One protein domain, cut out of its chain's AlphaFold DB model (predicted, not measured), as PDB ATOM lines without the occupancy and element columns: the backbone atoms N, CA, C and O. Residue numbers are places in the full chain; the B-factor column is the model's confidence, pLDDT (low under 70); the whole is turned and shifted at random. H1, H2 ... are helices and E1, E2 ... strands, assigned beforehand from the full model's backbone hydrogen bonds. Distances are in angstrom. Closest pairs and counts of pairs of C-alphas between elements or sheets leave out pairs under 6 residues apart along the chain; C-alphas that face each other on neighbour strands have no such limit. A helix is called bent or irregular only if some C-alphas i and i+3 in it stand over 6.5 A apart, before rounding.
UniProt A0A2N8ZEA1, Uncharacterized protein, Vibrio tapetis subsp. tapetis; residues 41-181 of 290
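AT A GLANCE: This is residues 41 to 181 of the 290 residues of an uncharacterized protein of Vibrio tapetis subsp. tapetis (UniProt A0A2N8ZEA1). A compact, rounded pile of mostly crossed helices has H1 and H4 crossing at its core; the two arms of bent H2, H3, H5 and H6 surround them, and a small strand hairpin, E1 and E2, sits beside H1 and H2b. The printed part has 141 residues, in the order E1 E2 H1 H2 H3 H4 H5 H6; the two-stranded sheet is antiparallel and the class is mostly helix. The radius of gyration of the C-alphas is 14.5 A, and the spans are 39 by 36 by 25 A.

IN THESE COORDINATES: E1 is residues 49 to 52, 9.7 A, from C-alpha 49 at (-24.562, 43.773, 35.737); E2 is 63 to 66, 10.0 A. H1 is 73 to 91, 26.7 A. By its hydrogen bonds H2, 97 to 116, was assigned as one helix, but it is bent: C-alphas 105 and 108 are 7.1 A apart. Its arms are H2a, 97 to 105, 13.5 A, and H2b, 108 to 116, 12.8 A. H3 is 122 to 136, 21.9 A, irregular, with C-alphas 123 and 126 7.5 A apart. H4 is 145 to 159, 21.5 A; H5 is 161 to 166, 9.0 A; H6 is 169 to 179, 15.3 A, ending at (-34.011, 23.844, 27.104).

HOW THE PARTS SIT: In the hairpin E1 and E2, N 50 and O 65 are 2.9 A apart, within hydrogen-bond range. The closest C-alphas of E2 and H2b, Ile 65 and Pro 108, are 6.1 A apart. H1 and H4 touch about perpendicular at 75 degrees, C-alphas 85 and 156 being closest at 4.3 A. H3, H4 and H6 form an up-and-down bundle, each running against the one before. H1 touches H5, closest C-alphas 84 and 163, 6.5 A. Not every O i to N i+4 pair is within range in H2a, 4 of 5, and H3, 9 of 11.

THE WHOLE: The farthest C-alphas, Ser 56 and Asp 120, are 42.3 A apart. The printed part has no cut and no long link. Residues 41 and 54 to 61 have pLDDT under 70.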
ATOM      1  N   SER A  41     -19.241  47.445  23.526       66.00
ATOM      2  CA  SER A  41     -18.523  46.201  23.766       66.00
ATOM      3  C   SER A  41     -19.488  45.100  24.192       66.00
ATOM      4  O   SER A  41     -20.268  45.290  25.126       66.00
ATOM      5  N   ILE A  42     -19.384  43.948  23.532       84.00
ATOM      6  CA  ILE A  42     -19.928  42.663  23.983       84.00
ATOM      7  C   ILE A  42     -19.573  42.481  25.467       84.00
ATOM      8  O   ILE A  42     -18.437  42.752  25.867       84.00
ATOM      9  N   TYR A  43     -20.534  42.059  26.292       89.31
ATOM     10  CA  TYR A  43     -20.257  41.819  27.707       89.31
ATOM     11  C   TYR A  43     -19.544  40.474  27.880       89.31
ATOM     12  O   TYR A  43     -20.042  39.466  27.376       89.31
ATOM     13  N   PRO A  44     -18.431  40.407  28.634       92.00
ATOM     14  CA  PRO A  44     -17.831  39.129  29.013       92.00
ATOM     15  C   PRO A  44     -18.840  38.250  29.755       92.00
ATOM     16  O   PRO A  44     -19.622  38.769  30.551       92.00
ATOM     17  N   LEU A  45     -18.792  36.927  29.582       92.12
ATOM     18  CA  LEU A  45     -19.739  36.004  30.234       92.12
ATOM     19  C   LEU A  45     -19.667  36.020  31.772       92.12
ATOM     20  O   LEU A  45     -20.628  35.652  32.439       92.12
ATOM     21  N   SER A  46     -18.560  36.503  32.342       91.00
ATOM     22  CA  SER A  46     -18.397  36.750  33.781       91.00
ATOM     23  C   SER A  46     -19.124  38.005  34.290       91.00
ATOM     24  O   SER A  46     -19.098  38.292  35.488       91.00
ATOM     25  N   THR A  47     -19.771  38.773  33.408       92.69
ATOM     26  CA  THR A  47     -20.512  39.989  33.762       92.69
ATOM     27  C   THR A  47     -21.654  39.682  34.731       92.69
ATOM     28  O   THR A  47     -22.387  38.708  34.575       92.69
ATOM     29  N   ARG A  48     -21.839  40.567  35.718       93.44
ATOM     30  CA  ARG A  48     -22.913  40.487  36.730       93.44
ATOM     31  C   ARG A  48     -23.902  41.633  36.698       93.44
ATOM     32  O   ARG A  48     -24.867  41.648  37.453       93.44
ATOM     33  N   THR A  49     -23.659  42.636  35.872       93.81
ATOM     34  CA  THR A  49     -24.562  43.773  35.737       93.81
ATOM     35  C   THR A  49     -24.701  44.116  34.271       93.81
ATOM     36  O   THR A  49     -23.730  44.515  33.635       93.81
ATOM     37  N   LEU A  50     -25.918  43.982  33.753       91.88
ATOM     38  CA  LEU A  50     -26.277  44.466  32.428       91.88
ATOM     39  C   LEU A  50     -26.959  45.820  32.567       91.88
ATOM     40  O   LEU A  50     -27.902  45.981  33.345       91.88
ATOM     41  N   ILE A  51     -26.493  46.785  31.782       89.25
ATOM     42  CA  ILE A  51     -27.139  48.086  31.636       89.25
ATOM     43  C   ILE A  51     -27.672  48.165  30.214       89.25
ATOM     44  O   ILE A  51     -26.906  48.315  29.263       89.25
ATOM     45  N   ILE A  52     -28.991  48.084  30.082       86.81
ATOM     46  CA  ILE A  52     -29.678  48.143  28.799       86.81
ATOM     47  C   ILE A  52     -30.199  49.562  28.608       86.81
ATOM     48  O   ILE A  52     -31.018  50.063  29.383       86.81
ATOM     49  N   ARG A  53     -29.698  50.229  27.571       79.19
ATOM     50  CA  ARG A  53     -30.111  51.583  27.192       79.19
ATOM     51  C   ARG A  53     -31.083  51.514  26.022       79.19
ATOM     52  O   ARG A  53     -30.919  50.683  25.131       79.19
ATOM     53  N   SER A  54     -32.076  52.403  26.010       68.25
ATOM     54  CA  SER A  54     -32.985  52.541  24.867       68.25
ATOM     55  C   SER A  54     -32.184  52.864  23.608       68.25
ATOM     56  O   SER A  54     -31.418  53.830  23.591       68.25
ATOM     57  N   ARG A  55     -32.372  52.079  22.543       63.62
ATOM     58  CA  ARG A  55     -31.835  52.399  21.214       63.62
ATOM     59  C   ARG A  55     -32.832  53.249  20.432       63.62
ATOM     60  O   ARG A  55     -34.037  53.140  20.623       63.62
ATOM     61  N   SER A  56     -32.343  54.048  19.483       49.12
ATOM     62  CA  SER A  56     -33.179  54.943  18.656       49.12
ATOM     63  C   SER A  56     -34.339  54.236  17.936       49.12
ATOM     64  O   SER A  56     -35.365  54.860  17.675       49.12
ATOM     65  N   ARG A  57     -34.196  52.934  17.644       54.75
ATOM     66  CA  ARG A  57     -35.216  52.095  16.993       54.75
ATOM     67  C   ARG A  57     -36.178  51.390  17.960       54.75
ATOM     68  O   ARG A  57     -37.224  50.941  17.513       54.75
ATOM     69  N   GLN A  58     -35.858  51.306  19.254       58.41
ATOM     70  CA  GLN A  58     -36.645  50.588  20.266       58.41
ATOM     71  C   GLN A  58     -36.733  51.424  21.552       58.41
ATOM     72  O   GLN A  58     -35.767  51.572  22.309       58.41
ATOM     73  N   LYS A  59     -37.918  51.999  21.788       59.03
ATOM     74  CA  LYS A  59     -38.223  52.792  22.983       59.03
ATOM     75  C   LYS A  59     -38.601  51.865  24.137       59.03
ATOM     76  O   LYS A  59     -39.763  51.506  24.279       59.03
ATOM     77  N   PHE A  60     -37.632  51.515  24.971       66.88
ATOM     78  CA  PHE A  60     -37.868  50.886  26.269       66.88
ATOM     79  C   PHE A  60     -37.163  51.698  27.357       66.88
ATOM     80  O   PHE A  60     -36.161  52.363  27.096       66.88
ATOM     81  N   SER A  61     -37.704  51.689  28.573       69.19
ATOM     82  CA  SER A  61     -37.085  52.377  29.710       69.19
ATOM     83  C   SER A  61     -35.700  51.782  29.995       69.19
ATOM     84  O   SER A  61     -35.538  50.569  29.847       69.19
ATOM     85  N   PRO A  62     -34.701  52.589  30.403       78.19
ATOM     86  CA  PRO A  62     -33.409  52.066  30.826       78.19
ATOM     87  C   PRO A  62     -33.593  50.979  31.883       78.19
ATOM     88  O   PRO A  62     -34.318  51.173  32.858       78.19
ATOM     89  N   LEU A  63     -32.941  49.842  31.672       85.19
ATOM     90  CA  LEU A  63     -33.116  48.650  32.487       85.19
ATOM     91  C   LEU A  63     -31.757  48.211  33.024       85.19
ATOM     92  O   LEU A  63     -30.774  48.141  32.285       85.19
ATOM     93  N   LYS A  64     -31.708  47.921  34.323       91.88
ATOM     94  CA  LYS A  64     -30.521  47.405  35.000       91.88
ATOM     95  C   LYS A  64     -30.844  46.017  35.534       91.88
ATOM     96  O   LYS A  64     -31.738  45.888  36.358       91.88
ATOM     97  N   ILE A  65     -30.112  45.011  35.072       94.06
ATOM     98  CA  ILE A  65     -30.228  43.628  35.547       94.06
ATOM     99  C   ILE A  65     -28.975  43.327  36.363       94.06
ATOM    100  O   ILE A  65     -27.867  43.572  35.884       94.06
ATOM    101  N   ILE A  66     -29.141  42.820  37.585       95.31
ATOM    102  CA  ILE A  66     -28.036  42.506  38.498       95.31
ATOM    103  C   ILE A  66     -28.138  41.033  38.887       95.31
ATOM    104  O   ILE A  66     -29.174  40.593  39.368       95.31
ATOM    105  N   MET A  67     -27.062  40.281  38.680       95.50
ATOM    106  CA  MET A  67     -26.938  38.871  39.051       95.50
ATOM    107  C   MET A  67     -26.137  38.803  40.349       95.50
ATOM    108  O   MET A  67     -24.967  39.190  40.363       95.50
ATOM    109  N   THR A  68     -26.775  38.402  41.446       92.00
ATOM    110  CA  THR A  68     -26.203  38.561  42.797       92.00
ATOM    111  C   THR A  68     -25.735  37.254  43.429       92.00
ATOM    112  O   THR A  68     -24.830  37.291  44.261       92.00
ATOM    113  N   ASP A  69     -26.286  36.108  43.024       81.94
ATOM    114  CA  ASP A  69     -25.981  34.829  43.665       81.94
ATOM    115  C   ASP A  69     -24.870  34.041  42.958       81.94
ATOM    116  O   ASP A  69     -25.103  33.263  42.038       81.94
ATOM    117  N   SER A  70     -23.637  34.201  43.434       76.12
ATOM    118  CA  SER A  70     -22.467  33.480  42.920       76.12
ATOM    119  C   SER A  70     -22.189  32.136  43.602       76.12
ATOM    120  O   SER A  70     -21.154  31.527  43.328       76.12
ATOM    121  N   LYS A  71     -23.044  31.674  44.522       82.94
ATOM    122  CA  LYS A  71     -22.747  30.483  45.336       82.94
ATOM    123  C   LYS A  71     -23.161  29.178  44.662       82.94
ATOM    124  O   LYS A  71     -22.555  28.146  44.942       82.94
ATOM    125  N   SER A  72     -24.165  29.214  43.786       88.88
ATOM    126  CA  SER A  72     -24.642  28.036  43.056       88.88
ATOM    127  C   SER A  72     -23.990  27.940  41.667       88.88
ATOM    128  O   SER A  72     -24.145  28.863  40.858       88.88
ATOM    129  N   PRO A  73     -23.313  26.822  41.340       91.31
ATOM    130  CA  PRO A  73     -22.778  26.602  39.996       91.31
ATOM    131  C   PRO A  73     -23.885  26.540  38.928       91.31
ATOM    132  O   PRO A  73     -23.682  26.958  37.790       91.31
ATOM    133  N   GLU A  74     -25.090  26.090  39.285       93.00
ATOM    134  CA  GLU A  74     -26.254  26.077  38.397       93.00
ATOM    135  C   GLU A  74     -26.694  27.491  38.015       93.00
ATOM    136  O   GLU A  74     -26.929  27.763  36.833       93.00
ATOM    137  N   LYS A  75     -26.799  28.394  39.000       95.00
ATOM    138  CA  LYS A  75     -27.124  29.809  38.760       95.00
ATOM    139  C   LYS A  75     -26.042  30.485  37.937       95.00
ATOM    140  O   LYS A  75     -26.352  31.217  37.001       95.00
ATOM    141  N   GLU A  76     -24.786  30.171  38.222       94.38
ATOM    142  CA  GLU A  76     -23.644  30.694  37.485       94.38
ATOM    143  C   GLU A  76     -23.712  30.351  35.987       94.38
ATOM    144  O   GLU A  76     -23.553  31.232  35.136       94.38
ATOM    145  N   ALA A  77     -24.016  29.096  35.644       95.06
ATOM    146  CA  ALA A  77     -24.203  28.675  34.256       95.06
ATOM    147  C   ALA A  77     -25.383  29.403  33.582       95.06
ATOM    148  O   ALA A  77     -25.286  29.823  32.426       95.06
ATOM    149  N   LEU A  78     -26.489  29.600  34.308       96.62
ATOM    150  CA  LEU A  78     -27.667  30.322  33.821       96.62
ATOM    151  C   LEU A  78     -27.388  31.810  33.583       96.62
ATOM    152  O   LEU A  78     -27.829  32.364  32.575       96.62
ATOM    153  N   TYR A  79     -26.622  32.457  34.461       96.56
ATOM    154  CA  TYR A  79     -26.202  33.844  34.288       96.56
ATOM    155  C   TYR A  79     -25.332  34.017  33.050       96.56
ATOM    156  O   TYR A  79     -25.634  34.873  32.219       96.56
ATOM    157  N   LYS A  80     -24.318  33.163  32.865       95.75
ATOM    158  CA  LYS A  80     -23.483  33.166  31.652       95.75
ATOM    159  C   LYS A  80     -24.333  32.984  30.391       95.75
ATOM    160  O   LYS A  80     -24.150  33.716  29.421       95.75
ATOM    161  N   LEU A  81     -25.310  32.074  30.421       96.94
ATOM    162  CA  LEU A  81     -26.255  31.879  29.320       96.94
ATOM    163  C   LEU A  81     -27.087  33.143  29.032       96.94
ATOM    164  O   LEU A  81     -27.276  33.503  27.871       96.94
ATOM    165  N   VAL A  82     -27.542  33.857  30.063       96.88
ATOM    166  CA  VAL A  82     -28.271  35.124  29.899       96.88
ATOM    167  C   VAL A  82     -27.381  36.212  29.294       96.88
ATOM    168  O   VAL A  82     -27.835  36.932  28.403       96.88
ATOM    169  N   ILE A  83     -26.114  36.318  29.709       96.06
ATOM    170  CA  ILE A  83     -25.158  37.252  29.092       96.06
ATOM    171  C   ILE A  83     -24.918  36.892  27.617       96.06
ATOM    172  O   ILE A  83     -24.955  37.769  26.755       96.06
ATOM    173  N   ALA A  84     -24.747  35.609  27.295       95.94
ATOM    174  CA  ALA A  84     -24.589  35.154  25.915       95.94
ATOM    175  C   ALA A  84     -25.814  35.495  25.047       95.94
ATOM    176  O   ALA A  84     -25.667  35.988  23.927       95.94
ATOM    177  N   ALA A  85     -27.027  35.298  25.572       95.69
ATOM    178  CA  ALA A  85     -28.248  35.681  24.873       95.69
ATOM    179  C   ALA A  85     -28.356  37.200  24.679       95.69
ATOM    180  O   ALA A  85     -28.781  37.644  23.615       95.69
ATOM    181  N   TYR A  86     -27.942  37.995  25.671       94.50
ATOM    182  CA  TYR A  86     -27.870  39.451  25.541       94.50
ATOM    183  C   TYR A  86     -26.933  39.844  24.396       94.50
ATOM    184  O   TYR A  86     -27.310  40.619  23.517       94.50
ATOM    185  N   ASN A  87     -25.730  39.267  24.371       93.62
ATOM    186  CA  ASN A  87     -24.740  39.560  23.341       93.62
ATOM    187  C   ASN A  87     -25.270  39.234  21.940       93.62
ATOM    188  O   ASN A  87     -25.126  40.052  21.031       93.62
ATOM    189  N   TYR A  88     -25.959  38.099  21.789       93.00
ATOM    190  CA  TYR A  88     -26.658  37.770  20.550       93.00
ATOM    191  C   TYR A  88     -27.717  38.825  20.207       93.00
ATOM    192  O   TYR A  88     -27.626  39.475  19.170       93.00
ATOM    193  N   SER A  89     -28.694  39.052  21.089       92.00
ATOM    194  CA  SER A  89     -29.849  39.908  20.797       92.00
ATOM    195  C   SER A  89     -29.480  41.356  20.473       92.00
ATOM    196  O   SER A  89     -30.155  41.991  19.665       92.00
ATOM    197  N   PHE A  90     -28.425  41.897  21.087       89.19
ATOM    198  CA  PHE A  90     -28.081  43.317  20.970       89.19
ATOM    199  C   PHE A  90     -26.933  43.616  20.003       89.19
ATOM    200  O   PHE A  90     -26.862  44.746  19.499       89.19
ATOM    201  N   TYR A  91     -26.046  42.658  19.734       87.31
ATOM    202  CA  TYR A  91     -24.825  42.914  18.960       87.31
ATOM    203  C   TYR A  91     -24.626  41.992  17.762       87.31
ATOM    204  O   TYR A  91     -23.890  42.365  16.844       87.31
ATOM    205  N   ASP A  92     -25.290  40.836  17.710       87.62
ATOM    206  CA  ASP A  92     -25.203  39.968  16.543       87.62
ATOM    207  C   ASP A  92     -26.011  40.553  15.375       87.62
ATOM    208  O   ASP A  92     -27.189  40.893  15.494       87.62
ATOM    209  N   LYS A  93     -25.376  40.670  14.206       86.75
ATOM    210  CA  LYS A  93     -26.004  41.226  12.997       86.75
ATOM    211  C   LYS A  93     -27.122  40.340  12.443       86.75
ATOM    212  O   LYS A  93     -27.963  40.831  11.694       86.75
ATOM    213  N   SER A  94     -27.100  39.050  12.763       87.75
ATOM    214  CA  SER A  94     -28.110  38.065  12.378       87.75
ATOM    215  C   SER A  94     -29.284  37.996  13.359       87.75
ATOM    216  O   SER A  94     -30.254  37.281  13.095       87.75
ATOM    217  N   ALA A  95     -29.221  38.718  14.482       88.94
ATOM    218  CA  ALA A  95     -30.298  38.730  15.456       88.94
ATOM    219  C   ALA A  95     -31.556  39.392  14.886       88.94
ATOM    220  O   ALA A  95     -31.528  40.486  14.315       88.94
ATOM    221  N   ALA A  96     -32.696  38.726  15.069       89.25
ATOM    222  CA  ALA A  96     -33.985  39.313  14.742       89.25
ATOM    223  C   ALA A  96     -34.253  40.525  15.647       89.25
ATOM    224  O   ALA A  96     -33.961  40.482  16.843       89.25
ATOM    225  N   ILE A  97     -34.888  41.572  15.108       85.62
ATOM    226  CA  ILE A  97     -35.259  42.780  15.875       85.62
ATOM    227  C   ILE A  97     -36.098  42.409  17.109       85.62
ATOM    228  O   ILE A  97     -35.876  42.945  18.194       85.62
ATOM    229  N   SER A  98     -36.998  41.435  16.959       89.06
ATOM    230  CA  SER A  98     -37.853  40.922  18.034       89.06
ATOM    231  C   SER A  98     -37.087  40.235  19.167       89.06
ATOM    232  O   SER A  98     -37.631  40.104  20.260       89.06
ATOM    233  N   SER A  99     -35.839  39.805  18.957       91.44
ATOM    234  CA  SER A  99     -35.053  39.137  20.004       91.44
ATOM    235  C   SER A  99     -34.758  40.071  21.183       91.44
ATOM    236  O   SER A  99     -34.811  39.635  22.330       91.44
ATOM    237  N   VAL A 100     -34.552  41.366  20.916       90.94
ATOM    238  CA  VAL A 100     -34.406  42.403  21.948       90.94
ATOM    239  C   VAL A 100     -35.687  42.538  22.768       90.94
ATOM    240  O   VAL A 100     -35.625  42.590  23.995       90.94
ATOM    241  N   ASP A 101     -36.850  42.541  22.114       89.38
ATOM    242  CA  ASP A 101     -38.141  42.671  22.796       89.38
ATOM    243  C   ASP A 101     -38.428  41.448  23.684       89.38
ATOM    244  O   ASP A 101     -38.868  41.587  24.830       89.38
ATOM    245  N   VAL A 102     -38.116  40.240  23.198       92.88
ATOM    246  CA  VAL A 102     -38.215  38.998  23.986       92.88
ATOM    247  C   VAL A 102     -37.249  39.030  25.173       92.88
ATOM    248  O   VAL A 102     -37.642  38.689  26.287       92.88
ATOM    249  N   PHE A 103     -36.010  39.489  24.972       94.19
ATOM    250  CA  PHE A 103     -35.021  39.597  26.043       94.19
ATOM    251  C   PHE A 103     -35.487  40.563  27.137       94.19
ATOM    252  O   PHE A 103     -35.586  40.182  28.303       94.19
ATOM    253  N   CYS A 104     -35.825  41.798  26.760       91.88
ATOM    254  CA  CYS A 104     -36.230  42.848  27.693       91.88
ATOM    255  C   CYS A 104     -37.517  42.513  28.455       91.88
ATOM    256  O   CYS A 104     -37.678  42.958  29.589       91.88
ATOM    257  N   SER A 105     -38.431  41.741  27.858       90.12
ATOM    258  CA  SER A 105     -39.679  41.341  28.517       90.12
ATOM    259  C   SER A 105     -39.521  40.142  29.456       90.12
ATOM    260  O   SER A 105     -40.195  40.095  30.484       90.12
ATOM    261  N   ALA A 106     -38.646  39.182  29.136       93.75
ATOM    262  CA  ALA A 106     -38.560  37.918  29.869       93.75
ATOM    263  C   ALA A 106     -37.433  37.873  30.912       93.75
ATOM    264  O   ALA A 106     -37.636  37.381  32.022       93.75
ATOM    265  N   VAL A 107     -36.244  38.375  30.568       95.88
ATOM    266  CA  VAL A 107     -35.026  38.173  31.368       95.88
ATOM    267  C   VAL A 107     -35.044  38.872  32.728       95.88
ATOM    268  O   VAL A 107     -34.636  38.222  33.687       95.88
ATOM    269  N   PRO A 108     -35.501  40.133  32.878       94.62
ATOM    270  CA  PRO A 108     -35.420  40.828  34.166       94.62
ATOM    271  C   PRO A 108     -36.096  40.047  35.286       94.62
ATOM    272  O   PRO A 108     -35.468  39.718  36.283       94.62
ATOM    273  N   ARG A 109     -37.340  39.626  35.046       94.56
ATOM    274  CA  ARG A 109     -38.127  38.863  36.013       94.56
ATOM    275  C   ARG A 109     -37.532  37.488  36.304       94.56
ATOM    276  O   ARG A 109     -37.608  37.023  37.436       94.56
ATOM    277  N   PHE A 110     -36.957  36.840  35.291       96.69
ATOM    278  CA  PHE A 110     -36.272  35.567  35.480       96.69
ATOM    279  C   PHE A 110     -35.032  35.716  36.359       96.69
ATOM    280  O   PHE A 110     -34.828  34.892  37.240       96.69
ATOM    281  N   ILE A 111     -34.233  36.769  36.161       96.75
ATOM    282  CA  ILE A 111     -33.051  37.035  36.988       96.75
ATOM    283  C   ILE A 111     -33.439  37.433  38.410       96.75
ATOM    284  O   ILE A 111     -32.823  36.927  39.343       96.75
ATOM    285  N   ASP A 112     -34.460  38.274  38.583       95.25
ATOM    286  CA  ASP A 112     -34.961  38.650  39.909       95.25
ATOM    287  C   ASP A 112     -35.380  37.401  40.698       95.25
ATOM    288  O   ASP A 112     -34.904  37.177  41.807       95.25
ATOM    289  N   TRP A 113     -36.163  36.511  40.076       96.00
ATOM    290  CA  TRP A 113     -36.534  35.228  40.675       96.00
ATOM    291  C   TRP A 113     -35.323  34.317  40.936       96.00
ATOM    292  O   TRP A 113     -35.197  33.736  42.013       96.00
ATOM    293  N   LEU A 114     -34.410  34.195  39.967       96.25
ATOM    294  CA  LEU A 114     -33.245  33.314  40.070       96.25
ATOM    295  C   LEU A 114     -32.282  33.763  41.176       96.25
ATOM    296  O   LEU A 114     -31.639  32.926  41.804       96.25
ATOM    297  N   ASN A 115     -32.177  35.068  41.430       95.44
ATOM    298  CA  ASN A 115     -31.385  35.608  42.532       95.44
ATOM    299  C   ASN A 115     -31.932  35.168  43.899       95.44
ATOM    300  O   ASN A 115     -31.143  34.872  44.790       95.44
ATOM    301  N   GLU A 116     -33.254  35.104  44.055       93.94
ATOM    302  CA  GLU A 116     -33.913  34.864  45.347       93.94
ATOM    303  C   GLU A 116     -34.197  33.383  45.632       93.94
ATOM    304  O   GLU A 116     -34.212  32.973  46.789       93.94
ATOM    305  N   THR A 117     -34.417  32.566  44.599       94.38
ATOM    306  CA  THR A 117     -34.800  31.155  44.768       94.38
ATOM    307  C   THR A 117     -33.632  30.286  45.223       94.38
ATOM    308  O   THR A 117     -32.534  30.379  44.683       94.38
ATOM    309  N   GLU A 118     -33.863  29.342  46.126       92.88
ATOM    310  CA  GLU A 118     -32.939  28.219  46.318       92.88
ATOM    311  C   GLU A 118     -33.197  27.159  45.231       92.88
ATOM    312  O   GLU A 118     -34.321  27.020  44.736       92.88
ATOM    313  N   ILE A 119     -32.143  26.478  44.771       91.81
ATOM    314  CA  ILE A 119     -32.242  25.427  43.748       91.81
ATOM    315  C   ILE A 119     -32.073  24.076  44.437       91.81
ATOM    316  O   ILE A 119     -30.950  23.667  44.717       91.81
ATOM    317  N   ASP A 120     -33.185  23.374  44.650       89.62
ATOM    318  CA  ASP A 120     -33.170  22.019  45.220       89.62
ATOM    319  C   ASP A 120     -32.815  20.966  44.163       89.62
ATOM    320  O   ASP A 120     -31.902  20.158  44.329       89.62
ATOM    321  N   ASN A 121     -33.531  20.989  43.035       92.69
ATOM    322  CA  ASN A 121     -33.266  20.138  41.881       92.69
ATOM    323  C   ASN A 121     -32.874  21.001  40.686       92.69
ATOM    324  O   ASN A 121     -33.696  21.738  40.133       92.69
ATOM    325  N   ARG A 122     -31.625  20.848  40.234       92.62
ATOM    326  CA  ARG A 122     -31.092  21.582  39.081       92.62
ATOM    327  C   ARG A 122     -31.972  21.439  37.836       92.62
ATOM    328  O   ARG A 122     -32.153  22.406  37.109       92.62
ATOM    329  N   TYR A 123     -32.578  20.278  37.597       92.62
ATOM    330  CA  TYR A 123     -33.381  20.050  36.390       92.62
ATOM    331  C   TYR A 123     -34.789  20.655  36.449       92.62
ATOM    332  O   TYR A 123     -35.415  20.820  35.401       92.62
ATOM    333  N   ASP A 124     -35.254  21.057  37.633       93.69
ATOM    334  CA  ASP A 124     -36.588  21.631  37.823       93.69
ATOM    335  C   ASP A 124     -36.584  23.163  37.828       93.69
ATOM    336  O   ASP A 124     -37.645  23.772  37.876       93.69
ATOM    337  N   VAL A 125     -35.427  23.822  37.699       95.31
ATOM    338  CA  VAL A 125     -35.304  25.295  37.763       95.31
ATOM    339  C   VAL A 125     -36.309  25.998  36.848       95.31
ATOM    340  O   VAL A 125     -37.046  26.885  37.272       95.31
ATOM    341  N   LEU A 126     -36.395  25.575  35.589       95.12
ATOM    342  CA  LEU A 126     -37.328  26.170  34.637       95.12
ATOM    343  C   LEU A 126     -38.799  25.872  34.966       95.12
ATOM    344  O   LEU A 126     -39.669  26.694  34.675       95.12
ATOM    345  N   LYS A 127     -39.082  24.730  35.601       93.19
ATOM    346  CA  LYS A 127     -40.418  24.390  36.100       93.19
ATOM    347  C   LYS A 127     -40.815  25.207  37.313       93.19
ATOM    348  O   LYS A 127     -41.938  25.702  37.360       93.19
ATOM    349  N   ASN A 128     -39.883  25.414  38.227       93.62
ATOM    350  CA  ASN A 128     -40.089  26.234  39.409       93.62
ATOM    351  C   ASN A 128     -40.325  27.695  39.009       93.62
ATOM    352  O   ASN A 128     -41.247  28.323  39.524       93.62
ATOM    353  N   TYR A 129     -39.585  28.206  38.017       94.62
ATOM    354  CA  TYR A 129     -39.845  29.535  37.463       94.62
ATOM    355  C   TYR A 129     -41.226  29.642  36.806       94.62
ATOM    356  O   TYR A 129     -41.942  30.622  37.010       94.62
ATOM    357  N   GLU A 130     -41.615  28.642  36.008       92.94
ATOM    358  CA  GLU A 130     -42.932  28.593  35.368       92.94
ATOM    359  C   GLU A 130     -44.061  28.603  36.414       92.94
ATOM    360  O   GLU A 130     -45.003  29.385  36.278       92.94
ATOM    361  N   ALA A 131     -43.938  27.806  37.479       90.88
ATOM    362  CA  ALA A 131     -44.891  27.771  38.587       90.88
ATOM    363  C   ALA A 131     -44.970  29.117  39.326       90.88
ATOM    364  O   ALA A 131     -46.058  29.680  39.447       90.88
ATOM    365  N   TYR A 132     -43.821  29.687  39.708       91.94
ATOM    366  CA  TYR A 132     -43.738  31.017  40.319       91.94
ATOM    367  C   TYR A 132     -44.449  32.080  39.468       91.94
ATOM    368  O   TYR A 132     -45.242  32.879  39.967       91.94
ATOM    369  N   HIS A 133     -44.199  32.072  38.159       90.75
ATOM    370  CA  HIS A 133     -44.794  33.038  37.249       90.75
ATOM    371  C   HIS A 133     -46.308  32.847  37.098       90.75
ATOM    372  O   HIS A 133     -47.043  33.827  36.960       90.75
ATOM    373  N   PHE A 134     -46.795  31.604  37.107       89.75
ATOM    374  CA  PHE A 134     -48.229  31.333  37.118       89.75
ATOM    375  C   PHE A 134     -48.897  31.843  38.396       89.75
ATOM    376  O   PHE A 134     -49.952  32.474  38.308       89.75
ATOM    377  N   ASP A 135     -48.277  31.633  39.555       88.19
ATOM    378  CA  ASP A 135     -48.814  32.086  40.840       88.19
ATOM    379  C   ASP A 135     -48.844  33.617  40.940       88.19
ATOM    380  O   ASP A 135     -49.854  34.183  41.361       88.19
ATOM    381  N   LEU A 136     -47.802  34.296  40.450       88.06
ATOM    382  CA  LEU A 136     -47.717  35.761  40.418       88.06
ATOM    383  C   LEU A 136     -48.861  36.425  39.629       88.06
ATOM    384  O   LEU A 136     -49.251  37.550  39.934       88.06
ATOM    385  N   PHE A 137     -49.397  35.746  38.615       84.62
ATOM    386  CA  PHE A 137     -50.490  36.249  37.777       84.62
ATOM    387  C   PHE A 137     -51.846  35.586  38.050       84.62
ATOM    388  O   PHE A 137     -52.779  35.791  37.275       84.62
ATOM    389  N   ASP A 138     -51.961  34.787  39.116       82.12
ATOM    390  CA  ASP A 138     -53.144  33.967  39.418       82.12
ATOM    391  C   ASP A 138     -53.653  33.177  38.193       82.12
ATOM    392  O   ASP A 138     -54.851  33.111  37.906       82.12
ATOM    393  N   ASN A 139     -52.722  32.595  37.430       79.88
ATOM    394  CA  ASN A 139     -53.022  31.925  36.174       79.88
ATOM    395  C   ASN A 139     -52.886  30.396  36.295       79.88
ATOM    396  O   ASN A 139     -51.873  29.880  36.758       79.88
ATOM    397  N   HIS A 140     -53.898  29.658  35.830       77.88
ATOM    398  CA  HIS A 140     -53.867  28.192  35.755       77.88
ATOM    399  C   HIS A 140     -53.097  27.671  34.531       77.88
ATOM    400  O   HIS A 140     -52.533  26.580  34.557       77.88
ATOM    401  N   GLY A 141     -53.078  28.423  33.431       72.94
ATOM    402  CA  GLY A 141     -52.473  27.975  32.182       72.94
ATOM    403  C   GLY A 141     -52.704  28.952  31.034       72.94
ATOM    404  O   GLY A 141     -53.467  29.905  31.147       72.94
ATOM    405  N   GLY A 142     -52.014  28.748  29.913       75.88
ATOM    406  CA  GLY A 142     -52.073  29.640  28.752       75.88
ATOM    407  C   GLY A 142     -50.683  30.118  28.349       75.88
ATOM    408  O   GLY A 142     -49.820  29.295  28.048       75.88
ATOM    409  N   SER A 143     -50.461  31.438  28.339       77.69
ATOM    410  CA  SER A 143     -49.151  32.017  28.012       77.69
ATOM    411  C   SER A 143     -48.141  31.730  29.127       77.69
ATOM    412  O   SER A 143     -48.145  32.385  30.168       77.69
ATOM    413  N   SER A 144     -47.303  30.714  28.919       88.31
ATOM    414  CA  SER A 144     -46.224  30.357  29.840       88.31
ATOM    415  C   SER A 144     -45.000  31.247  29.618       88.31
ATOM    416  O   SER A 144     -44.527  31.398  28.487       88.31
ATOM    417  N   ALA A 145     -44.423  31.757  30.710       90.94
ATOM    418  CA  ALA A 145     -43.143  32.471  30.684       90.94
ATOM    419  C   ALA A 145     -41.988  31.604  30.163       90.94
ATOM    420  O   ALA A 145     -40.987  32.123  29.662       90.94
ATOM    421  N   LEU A 146     -42.149  30.280  30.226       92.56
ATOM    422  CA  LEU A 146     -41.177  29.323  29.730       92.56
ATOM    423  C   LEU A 146     -40.953  29.455  28.223       92.56
ATOM    424  O   LEU A 146     -39.847  29.201  27.758       92.56
ATOM    425  N   LEU A 147     -41.966  29.866  27.452       92.00
ATOM    426  CA  LEU A 147     -41.829  30.042  26.005       92.00
ATOM    427  C   LEU A 147     -40.757  31.088  25.685       92.00
ATOM    428  O   LEU A 147     -39.803  30.785  24.970       92.00
ATOM    429  N   SER A 148     -40.864  32.277  26.282       93.56
ATOM    430  CA  SER A 148     -39.901  33.358  26.067       93.56
ATOM    431  C   SER A 148     -38.521  33.010  26.620       93.56
ATOM    432  O   SER A 148     -37.523  33.221  25.937       93.56
ATOM    433  N   ILE A 149     -38.440  32.406  27.812       95.94
ATOM    434  CA  ILE A 149     -37.149  31.987  28.384       95.94
ATOM    435  C   ILE A 149     -36.474  30.920  27.524       95.94
ATOM    436  O   ILE A 149     -35.277  31.013  27.259       95.94
ATOM    437  N   LYS A 150     -37.220  29.948  26.996       94.94
ATOM    438  CA  LYS A 150     -36.661  28.956  26.071       94.94
ATOM    439  C   LYS A 150     -36.157  29.590  24.781       94.94
ATOM    440  O   LYS A 150     -35.130  29.151  24.277       94.94
ATOM    441  N   THR A 151     -36.819  30.624  24.268       94.44
ATOM    442  CA  THR A 151     -36.303  31.398  23.129       94.44
ATOM    443  C   THR A 151     -34.951  32.039  23.454       94.44
ATOM    444  O   THR A 151     -34.027  31.920  22.653       94.44
ATOM    445  N   ILE A 152     -34.790  32.624  24.647       95.56
ATOM    446  CA  ILE A 152     -33.507  33.176  25.123       95.56
ATOM    447  C   ILE A 152     -32.431  32.086  25.241       95.56
ATOM    448  O   ILE A 152     -31.305  32.284  24.786       95.56
ATOM    449  N   PHE A 153     -32.777  30.908  25.764       96.12
ATOM    450  CA  PHE A 153     -31.854  29.769  25.827       96.12
ATOM    451  C   PHE A 153     -31.415  29.321  24.435       96.12
ATOM    452  O   PHE A 153     -30.237  29.065  24.219       96.12
ATOM    453  N   THR A 154     -32.345  29.236  23.485       95.12
ATOM    454  CA  THR A 154     -32.048  28.888  22.092       95.12
ATOM    455  C   THR A 154     -31.123  29.917  21.451       95.12
ATOM    456  O   THR A 154     -30.165  29.539  20.788       95.12
ATOM    457  N   HIS A 155     -31.356  31.211  21.683       93.88
ATOM    458  CA  HIS A 155     -30.469  32.268  21.201       93.88
ATOM    459  C   HIS A 155     -29.036  32.098  21.706       93.88
ATOM    460  O   HIS A 155     -28.112  32.124  20.902       93.88
ATOM    461  N   ALA A 156     -28.846  31.854  23.001       94.62
ATOM    462  CA  ALA A 156     -27.518  31.610  23.551       94.62
ATOM    463  C   ALA A 156     -26.897  30.305  23.020       94.62
ATOM    464  O   ALA A 156     -25.814  30.329  22.444       94.62
ATOM    465  N   LEU A 157     -27.593  29.175  23.179       95.69
ATOM    466  CA  LEU A 157     -27.047  27.840  22.908       95.69
ATOM    467  C   LEU A 157     -26.801  27.569  21.423       95.69
ATOM    468  O   LEU A 157     -25.911  26.791  21.105       95.69
ATOM    469  N   ASP A 158     -27.563  28.167  20.510       93.69
ATOM    470  CA  ASP A 158     -27.385  27.895  19.077       93.69
ATOM    471  C   ASP A 158     -26.480  28.926  18.387       93.69
ATOM    472  O   ASP A 158     -26.035  28.686  17.263       93.69
ATOM    473  N   ARG A 159     -26.234  30.091  19.008       90.25
ATOM    474  CA  ARG A 159     -25.548  31.220  18.350       90.25
ATOM    475  C   ARG A 159     -24.288  31.704  19.057       90.25
ATOM    476  O   ARG A 159     -23.475  32.356  18.412       90.25
ATOM    477  N   SER A 160     -24.093  31.402  20.340       90.94
ATOM    478  CA  SER A 160     -22.915  31.864  21.078       90.94
ATOM    479  C   SER A 160     -21.798  30.826  21.046       90.94
ATOM    480  O   SER A 160     -21.865  29.828  21.752       90.94
ATOM    481  N   ILE A 161     -20.750  31.087  20.262       88.06
ATOM    482  CA  ILE A 161     -19.518  30.275  20.263       88.06
ATOM    483  C   ILE A 161     -18.799  30.409  21.612       88.06
ATOM    484  O   ILE A 161     -18.418  29.408  22.212       88.06
ATOM    485  N   GLU A 162     -18.711  31.638  22.127       88.62
ATOM    486  CA  GLU A 162     -18.077  31.971  23.410       88.62
ATOM    487  C   GLU A 162     -18.632  31.125  24.565       88.62
ATOM    488  O   GLU A 162     -17.887  30.697  25.443       88.62
ATOM    489  N   LEU A 163     -19.939  30.835  24.557       92.44
ATOM    490  CA  LEU A 163     -20.573  30.015  25.585       92.44
ATOM    491  C   LEU A 163     -20.011  28.583  25.619       92.44
ATOM    492  O   LEU A 163     -19.821  28.045  26.708       92.44
ATOM    493  N   TYR A 164     -19.718  27.980  24.461       91.81
ATOM    494  CA  TYR A 164     -19.142  26.630  24.378       91.81
ATOM    495  C   TYR A 164     -17.666  26.586  24.769       91.81
ATOM    496  O   TYR A 164     -17.191  25.551  25.223       91.81
ATOM    497  N   GLU A 165     -16.945  27.693  24.597       91.38
ATOM    498  CA  GLU A 165     -15.544  27.802  25.011       91.38
ATOM    499  C   GLU A 165     -15.411  28.022  26.525       91.38
ATOM    500  O   GLU A 165     -14.444  27.570  27.136       91.38
ATOM    501  N   TYR A 166     -16.375  28.716  27.136       91.94
ATOM    502  CA  TYR A 166     -16.298  29.137  28.538       91.94
ATOM    503  C   TYR A 166     -16.961  28.173  29.529       91.94
ATOM    504  O   TYR A 166     -16.663  28.222  30.724       91.94
ATOM    505  N   LEU A 167     -17.901  27.348  29.065       93.44
ATOM    506  CA  LEU A 167     -18.600  26.371  29.894       93.44
ATOM    507  C   LEU A 167     -17.994  24.979  29.751       93.44
ATOM    508  O   LEU A 167     -17.582  24.547  28.678       93.44
ATOM    509  N   THR A 168     -18.016  24.237  30.850       94.69
ATOM    510  CA  THR A 168     -17.690  22.814  30.851       94.69
ATOM    511  C   THR A 168     -18.758  22.004  30.110       94.69
ATOM    512  O   THR A 168     -19.928  22.389  30.016       94.69
ATOM    513  N   SER A 169     -18.385  20.811  29.638       94.12
ATOM    514  CA  SER A 169     -19.321  19.884  28.989       94.12
ATOM    515  C   SER A 169     -20.517  19.519  29.876       94.12
ATOM    516  O   SER A 169     -21.613  19.276  29.369       94.12
ATOM    517  N   GLU A 170     -20.331  19.479  31.200       94.56
ATOM    518  CA  GLU A 170     -21.418  19.203  32.139       94.56
ATOM    519  C   GLU A 170     -22.403  20.376  32.235       94.56
ATOM    520  O   GLU A 170     -23.615  20.155  32.162       94.56
ATOM    521  N   GLU A 171     -21.906  21.612  32.345       94.81
ATOM    522  CA  GLU A 171     -22.737  22.823  32.348       94.81
ATOM    523  C   GLU A 171     -23.529  22.949  31.039       94.81
ATOM    524  O   GLU A 171     -24.736  23.189  31.069       94.81
ATOM    525  N   LEU A 172     -22.894  22.711  29.888       95.56
ATOM    526  CA  LEU A 172     -23.575  22.738  28.589       95.56
ATOM    527  C   LEU A 172     -24.670  21.677  28.493       95.56
ATOM    528  O   LEU A 172     -25.786  21.977  28.059       95.56
ATOM    529  N   ARG A 173     -24.389  20.441  28.927       95.31
ATOM    530  CA  ARG A 173     -25.394  19.366  28.958       95.31
ATOM    531  C   ARG A 173     -26.586  19.766  29.822       95.31
ATOM    532  O   ARG A 173     -27.726  19.630  29.387       95.31
ATOM    533  N   TYR A 174     -26.315  20.318  30.999       95.81
ATOM    534  CA  TYR A 174     -27.334  20.836  31.900       95.81
ATOM    535  C   TYR A 174     -28.223  21.901  31.239       95.81
ATOM    536  O   TYR A 174     -29.447  21.770  31.249       95.81
ATOM    537  N   LEU A 175     -27.635  22.910  30.589       96.56
ATOM    538  CA  LEU A 175     -28.393  23.957  29.896       96.56
ATOM    539  C   LEU A 175     -29.204  23.407  28.709       96.56
ATOM    540  O   LEU A 175     -30.346  23.820  28.484       96.56
ATOM    541  N   HIS A 176     -28.657  22.440  27.964       95.56
ATOM    542  CA  HIS A 176     -29.385  21.753  26.896       95.56
ATOM    543  C   HIS A 176     -30.567  20.932  27.414       95.56
ATOM    544  O   HIS A 176     -31.600  20.879  26.741       95.56
ATOM    545  N   ASP A 177     -30.437  20.299  28.578       95.25
ATOM    546  CA  ASP A 177     -31.527  19.554  29.199       95.25
ATOM    547  C   ASP A 177     -32.615  20.496  29.713       95.25
ATOM    548  O   ASP A 177     -33.792  20.280  29.414       95.25
ATOM    549  N   LEU A 178     -32.240  21.619  30.333       95.75
ATOM    550  CA  LEU A 178     -33.193  22.665  30.699       95.75
ATOM    551  C   LEU A 178     -33.969  23.185  29.485       95.75
ATOM    552  O   LEU A 178     -35.195  23.283  29.539       95.75
ATOM    553  N   ARG A 179     -33.317  23.425  28.339       94.19
ATOM    554  CA  ARG A 179     -34.011  23.844  27.104       94.19
ATOM    555  C   ARG A 179     -35.119  22.866  26.675       94.19
ATOM    556  O   ARG A 179     -36.094  23.279  26.044       94.19
ATOM    557  N   LYS A 180     -35.020  21.577  27.018       93.50
ATOM    558  CA  LYS A 180     -36.030  20.555  26.683       93.50
ATOM    559  C   LYS A 180     -37.242  20.563  27.619       93.50
ATOM    560  O   LYS A 180     -38.216  19.868  27.325       93.50
ATOM    561  N   THR A 181     -37.231  21.369  28.683       93.88
ATOM    562  CA  THR A 181     -38.353  21.491  29.626       93.88
ATOM    563  C   THR A 181     -39.651  21.773  28.869       93.88
ATOM    564  O   THR A 181     -39.736  22.695  28.047       93.88
TER     565      THR A 181